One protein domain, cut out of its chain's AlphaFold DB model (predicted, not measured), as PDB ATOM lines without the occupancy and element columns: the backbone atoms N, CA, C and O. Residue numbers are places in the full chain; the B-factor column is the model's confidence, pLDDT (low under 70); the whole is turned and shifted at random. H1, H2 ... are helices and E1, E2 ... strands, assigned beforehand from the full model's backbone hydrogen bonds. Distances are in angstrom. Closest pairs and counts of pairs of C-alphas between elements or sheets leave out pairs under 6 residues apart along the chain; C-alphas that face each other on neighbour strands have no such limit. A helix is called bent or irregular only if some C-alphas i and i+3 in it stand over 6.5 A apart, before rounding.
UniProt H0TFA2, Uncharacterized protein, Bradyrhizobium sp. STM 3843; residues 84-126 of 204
ATOM      1  N   PRO A  84     -48.710  21.570  47.511       66.06
ATOM      2  CA  PRO A  84     -48.627  22.969  47.086       66.06
ATOM      3  C   PRO A  84     -48.295  23.933  48.232       66.06
ATOM      4  O   PRO A  84     -47.570  24.906  48.037       66.06
ATOM      5  N   LYS A  85     -48.775  23.657  49.452       73.31
ATOM      6  CA  LYS A  85     -48.634  24.569  50.599       73.31
ATOM      7  C   LYS A  85     -47.257  24.499  51.259       73.31
ATOM      8  O   LYS A  85     -46.818  25.476  51.858       73.31
ATOM      9  N   ARG A  86     -46.517  23.392  51.104       75.50
ATOM     10  CA  ARG A  86     -45.213  23.177  51.774       75.50
ATOM     11  C   ARG A  86     -44.127  24.186  51.381       75.50
ATOM     12  O   ARG A  86     -43.192  24.408  52.160       75.50
ATOM     13  N   PHE A  87     -44.247  24.775  50.192       78.25
ATOM     14  CA  PHE A  87     -43.259  25.681  49.598       78.25
ATOM     15  C   PHE A  87     -43.789  27.104  49.380       78.25
ATOM     16  O   PHE A  87     -43.088  27.943  48.808       78.25
ATOM     17  N   ALA A  88     -45.000  27.403  49.857       82.06
ATOM     18  CA  ALA A  88     -45.527  28.759  49.835       82.06
ATOM     19  C   ALA A  88     -44.614  29.685  50.662       82.06
ATOM     20  O   ALA A  88     -44.251  29.368  51.792       82.06
ATOM     21  N   GLY A  89     -44.185  30.801  50.066       83.25
ATOM     22  CA  GLY A  89     -43.333  31.801  50.725       83.25
ATOM     23  C   GLY A  89     -41.862  31.411  50.943       83.25
ATOM     24  O   GLY A  89     -41.094  32.242  51.413       83.25
ATOM     25  N   LYS A  90     -41.423  30.199  50.576       84.06
ATOM     26  CA  LYS A  90     -40.031  29.748  50.783       84.06
ATOM     27  C   LYS A  90     -39.176  29.949  49.541       84.06
ATOM     28  O   LYS A  90     -39.605  29.578  48.453       84.06
ATOM     29  N   VAL A  91     -37.957  30.469  49.712       86.88
ATOM     30  CA  VAL A  91     -36.935  30.585  48.655       86.88
ATOM     31  C   VAL A  91     -36.114  29.307  48.585       86.88
ATOM     32  O   VAL A  91     -35.487  28.918  49.566       86.88
ATOM     33  N   VAL A  92     -36.133  28.649  47.423       85.94
ATOM     34  CA  VAL A  92     -35.399  27.400  47.181       85.94
ATOM     35  C   VAL A  92     -34.335  27.656  46.121       85.94
ATOM     36  O   VAL A  92     -34.643  28.066  45.002       85.94
ATOM     37  N   LEU A  93     -33.077  27.403  46.481       90.69
ATOM     38  CA  LEU A  93     -31.943  27.449  45.567       90.69
ATOM     39  C   LEU A  93     -31.743  26.067  44.946       90.69
ATOM     40  O   LEU A  93     -31.431  25.109  45.651       90.69
ATOM     41  N   ILE A  94     -31.888  25.968  43.626       87.81
ATOM     42  CA  ILE A  94     -31.668  24.714  42.895       87.81
ATOM     43  C   ILE A  94     -30.368  24.835  42.105       87.81
ATOM     44  O   ILE A  94     -30.262  25.640  41.176       87.81
ATOM     45  N   THR A  95     -29.374  24.025  42.463       91.12
ATOM     46  CA  THR A  95     -28.128  23.898  41.705       91.12
ATOM     47  C   THR A  95     -28.339  22.950  40.522       91.12
ATOM     48  O   THR A  95     -29.123  22.007  40.590       91.12
ATOM     49  N   GLY A  96     -27.702  23.227  39.379       91.44
ATOM     50  CA  GLY A  96     -27.864  22.382  38.187       91.44
ATOM     51  C   GLY A  96     -29.268  22.414  37.564       91.44
ATOM     52  O   GLY A  96     -29.605  21.543  36.772       91.44
ATOM     53  N   ALA A  97     -30.079  23.439  37.849       91.88
ATOM     54  CA  ALA A  97     -31.446  23.592  37.334       91.88
ATOM     55  C   ALA A  97     -31.563  23.752  35.799       91.88
ATOM     56  O   ALA A  97     -32.659  23.907  35.262       91.88
ATOM     57  N   THR A  98     -30.444  23.715  35.076       89.00
ATOM     58  CA  THR A  98     -30.383  23.787  33.613       89.00
ATOM     59  C   THR A  98     -30.562  22.428  32.929       89.00
ATOM     60  O   THR A  98     -30.984  22.398  31.777       89.00
ATOM     61  N   SER A  99     -30.267  21.311  33.604       90.50
ATOM     62  CA  SER A  99     -30.299  19.962  33.012       90.50
ATOM     63  C   SER A  99     -30.671  18.878  34.032       90.50
ATOM     64  O   SER A  99     -30.514  19.064  35.236       90.50
ATOM     65  N   GLY A 100     -31.152  17.730  33.544       94.69
ATOM     66  CA  GLY A 100     -31.456  16.557  34.370       94.69
ATOM     67  C   GLY A 100     -32.530  16.802  35.437       94.69
ATOM     68  O   GLY A 100     -33.470  17.578  35.238       94.69
ATOM     69  N   ILE A 101     -32.360  16.145  36.587       92.69
ATOM     70  CA  ILE A 101     -33.304  16.153  37.716       92.69
ATOM     71  C   ILE A 101     -33.544  17.579  38.240       92.69
ATOM     72  O   ILE A 101     -34.677  17.939  38.559       92.69
ATOM     73  N   GLY A 102     -32.515  18.434  38.240       93.56
ATOM     74  CA  GLY A 102     -32.632  19.828  38.673       93.56
ATOM     75  C   GLY A 102     -33.606  20.647  37.817       93.56
ATOM     76  O   GLY A 102     -34.355  21.466  38.352       93.56
ATOM     77  N   ARG A 103     -33.652  20.405  36.496       93.00
ATOM     78  CA  ARG A 103     -34.601  21.076  35.589       93.00
ATOM     79  C   ARG A 103     -36.035  20.624  35.855       93.00
ATOM     80  O   ARG A 103     -36.930  21.464  35.926       93.00
ATOM     81  N   ALA A 104     -36.250  19.319  36.026       93.38
ATOM     82  CA  ALA A 104     -37.568  18.772  36.343       93.38
ATOM     83  C   ALA A 104     -38.084  19.303  37.692       93.38
ATOM     84  O   ALA A 104     -39.222  19.763  37.781       93.38
ATOM     85  N   ALA A 105     -37.218  19.348  38.710       90.75
ATOM     86  CA  ALA A 105     -37.541  19.910  40.017       90.75
ATOM     87  C   ALA A 105     -37.905  21.401  39.936       90.75
ATOM     88  O   ALA A 105     -38.900  21.822  40.522       90.75
ATOM     89  N   ALA A 106     -37.155  22.198  39.167       90.56
ATOM     90  CA  ALA A 106     -37.443  23.620  38.974       90.56
ATOM     91  C   ALA A 106     -38.801  23.859  38.290       90.56
ATOM     92  O   ALA A 106     -39.548  24.751  38.694       90.56
ATOM     93  N   ILE A 107     -39.146  23.047  37.284       89.81
ATOM     94  CA  ILE A 107     -40.447  23.117  36.601       89.81
ATOM     95  C   ILE A 107     -41.577  22.726  37.563       89.81
ATOM     96  O   ILE A 107     -42.559  23.458  37.675       89.81
ATOM     97  N   ALA A 108     -41.420  21.624  38.300       88.38
ATOM     98  CA  ALA A 108     -42.424  21.150  39.251       88.38
ATOM     99  C   ALA A 108     -42.661  22.146  40.397       88.38
ATOM    100  O   ALA A 108     -43.805  22.380  40.791       88.38
ATOM    101  N   LEU A 109     -41.596  22.766  40.913       85.81
ATOM    102  CA  LEU A 109     -41.695  23.793  41.950       85.81
ATOM    103  C   LEU A 109     -42.367  25.063  41.422       85.81
ATOM    104  O   LEU A 109     -43.198  25.636  42.119       85.81
ATOM    105  N   ARG A 110     -42.087  25.465  40.176       84.31
ATOM    106  CA  ARG A 110     -42.753  26.613  39.549       84.31
ATOM    107  C   ARG A 110     -44.242  26.364  39.311       84.31
ATOM    108  O   ARG A 110     -45.040  27.258  39.559       84.31
ATOM    109  N   ALA A 111     -44.616  25.166  38.863       83.44
ATOM    110  CA  ALA A 111     -46.016  24.799  38.648       83.44
ATOM    111  C   ALA A 111     -46.820  24.802  39.959       83.44
ATOM    112  O   ALA A 111     -47.973  25.222  39.983       83.44
ATOM    113  N   LYS A 112     -46.197  24.378  41.065       79.81
ATOM    114  CA  LYS A 112     -46.835  24.319  42.389       79.81
ATOM    115  C   LYS A 112     -46.836  25.650  43.143       79.81
ATOM    116  O   LYS A 112     -47.577  25.779  44.112       79.81
ATOM    117  N   ALA A 113     -46.032  26.625  42.721       68.50
ATOM    118  CA  ALA A 113     -45.879  27.909  43.401       68.50
ATOM    119  C   ALA A 113     -46.313  29.094  42.512       68.50
ATOM    120  O   ALA A 113     -45.484  29.933  42.154       68.50
ATOM    121  N   PRO A 114     -47.613  29.220  42.174       60.09
ATOM    122  CA  PRO A 114     -48.106  30.245  41.246       60.09
ATOM    123  C   PRO A 114     -47.967  31.689  41.759       60.09
ATOM    124  O   PRO A 114     -48.157  32.624  40.987       60.09
ATOM    125  N   ARG A 115     -47.647  31.897  43.047       61.22
ATOM    126  CA  ARG A 115     -47.611  33.228  43.683       61.22
ATOM    127  C   ARG A 115     -46.316  33.586  44.410       61.22
ATOM    128  O   ARG A 115     -46.219  34.700  44.913       61.22
ATOM    129  N   SER A 116     -45.331  32.691  44.507       55.38
ATOM    130  CA  SER A 116     -44.120  32.995  45.278       55.38
ATOM    131  C   SER A 116     -42.977  33.490  44.370       55.38
ATOM    132  O   SER A 116     -42.720  32.897  43.320       55.38
ATOM    133  N   PRO A 117     -42.256  34.567  44.741       52.34
ATOM    134  CA  PRO A 117     -41.118  35.100  43.978       52.34
ATOM    135  C   PRO A 117     -39.849  34.224  44.082       52.34
ATOM    136  O   PRO A 117     -38.730  34.722  44.010       52.34
ATOM    137  N   SER A 118     -39.995  32.917  44.300       50.94
ATOM    138  CA  SER A 118     -39.039  32.174  45.123       50.94
ATOM    139  C   SER A 118     -38.177  31.137  44.402       50.94
ATOM    140  O   SER A 118     -37.331  30.498  45.033       50.94
ATOM    141  N   ALA A 119     -38.355  30.955  43.094       55.50
ATOM    142  CA  ALA A 119     -37.494  30.073  42.312       55.50
ATOM    143  C   ALA A 119     -36.261  30.846  41.815       55.50
ATOM    144  O   ALA A 119     -36.232  31.363  40.696       55.50
ATOM    145  N   VAL A 120     -35.221  30.924  42.645       54.72
ATOM    146  CA  VAL A 120     -33.908  31.418  42.217       54.72
ATOM    147  C   VAL A 120     -33.153  30.267  41.559       54.72
ATOM    148  O   VAL A 120     -32.591  29.382  42.203       54.72
ATOM    149  N   VAL A 121     -33.168  30.274  40.229       59.62
ATOM    150  CA  VAL A 121     -32.399  29.349  39.396       59.62
ATOM    151  C   VAL A 121     -30.962  29.867  39.315       59.62
ATOM    152  O   VAL A 121     -30.673  30.804  38.566       59.62
ATOM    153  N   ALA A 122     -30.047  29.265  40.076       52.66
ATOM    154  CA  ALA A 122     -28.619  29.513  39.903       52.66
ATOM    155  C   ALA A 122     -28.113  28.726  38.688       52.66
ATOM    156  O   ALA A 122     -28.190  27.496  38.630       52.66
ATOM    157  N   ARG A 123     -27.616  29.445  37.679       52.12
ATOM    158  CA  ARG A 123     -27.018  28.835  36.487       52.12
ATOM    159  C   ARG A 123     -25.627  28.300  36.810       52.12
ATOM    160  O   ARG A 123     -24.848  28.952  37.500       52.12
ATOM    161  N   ARG A 124     -25.300  27.139  36.239       49.38
ATOM    162  CA  ARG A 124     -23.932  26.612  36.192       49.38
ATOM    163  C   ARG A 124     -23.073  27.492  35.276       49.38
ATOM    164  O   ARG A 124     -23.507  27.883  34.192       49.38
ATOM    165  N   TRP A 125     -21.862  27.789  35.734       41.34
ATOM    166  CA  TRP A 125     -20.816  28.518  35.016       41.34
ATOM    167  C   TRP A 125     -20.451  27.788  33.708       41.34
ATOM    168  O   TRP A 125     -20.197  26.585  33.741       41.34
ATOM    169  N   GLY A 126     -20.456  28.498  32.572       46.84
ATOM    170  CA  GLY A 126     -19.874  28.018  31.307       46.84
ATOM    171  C   GLY A 126     -20.728  28.165  30.040       46.84
ATOM    172  O   GLY A 126     -20.171  28.221  28.950       46.84
TER     173      GLY A 126
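This is residues 84 to 126 of the 204 residues of an uncharacterized protein of Bradyrhizobium sp. STM 3843 (UniProt H0TFA2). Two very short strands, E1 and E2, lie side by side and point the same way, and the helix H1 packs over one face of this pair, running back along it from the far end of E1 towards the beginning of E2. The pair and the helix make a small two-layered body, and the last residues, 122 to 126, run on beyond E2 as a tail that makes part of the length. The printed part has 43 residues with one named helix and two named strands, in the order E1, H1, E2; the sheet has the order E1, E2 and is parallel. The class is mixed, helices and strands, although under half of the residues are in named elements. The whole is compact, with a radius of gyration of the C-alphas of 10.3 A, and the C-alphas span 33 by 15 by 13 A along their three main axes.

The printed part begins at Pro 84, whose C-alpha is at (-48.627, 22.969, 47.086). Residues 85 to 87 are a run of helix too short to bear a name. E1 is a strand of 3 residues, Val 92 to Ile 94, 6.3 A from first to last C-alpha; its C-alpha 92 is at (-35.399, 27.400, 47.181). Residues 95 to 99 then lead to H1, a helix of 13 residues, Gly 100 to Lys 112. H1 is 19.0 A long from first to last C-alpha, from C-alpha 100 at (-31.456, 16.557, 34.370) to C-alpha 112 at (-46.835, 24.319, 42.389). Residues 113 to 118 follow, and then comes E2, a strand of 3 residues, Ala 119 to Val 121, 5.9 A from first to last C-alpha. E2 ends with C-alpha 121 at (-32.399, 29.349, 39.396), and residues 122 to 126 close the printed part.

E1 and E2 are neighbour strands and parallel, with 26 degrees between their N-to-C directions. Three pairs of their C-alphas face each other: 92 and 119 at 5.9 A, 93 and 120 at 5.6 A, and 94 and 121 at 5.9 A. No backbone N and O across this pair of strands are within hydrogen-bond range. E1, H1 and E2 form a strand-helix-strand unit, two parallel neighbour strands with a helix between them along the chain, and its crossover is right-handed. The closest C-alphas of E1 and H1 are those of Ile 94 and Gly 102, 6.5 A apart, and the centres of the two elements are 10.2 A apart. The closest C-alphas of H1 and E2 are those of Arg 110 and Ala 119, 6.9 A apart, with the centres 10.1 A apart. Residues 102 to 110 of H1 make the pairs of C-alphas within 10 A of the sheet, 8 with E2 and 7 with E1. In H1, which is not bent, every O i to N i+4 pair is within hydrogen-bond range.

The outline is a rod, and the two C-alphas farthest apart are those of Lys 85 and Gly 126, at 34.8 A. The first and last printed C-alphas, those of Pro 84 and Gly 126, are 33.2 A apart. The printed part runs from residue 84 to residue 126 without a cut, within a full chain of 204 residues. The link from E1 to H1, with 5 residues, is tight, and the link from H1 to E2, with 6 residues, is short. The mean pLDDT of the printed part is 76.0. The model's confidence is under 70 at 15 residues, namely residue 84 and residues 113 to 126. E2, residues 119 to 121, has a mean pLDDT of 57, against 88 for E1 and 89 for H1.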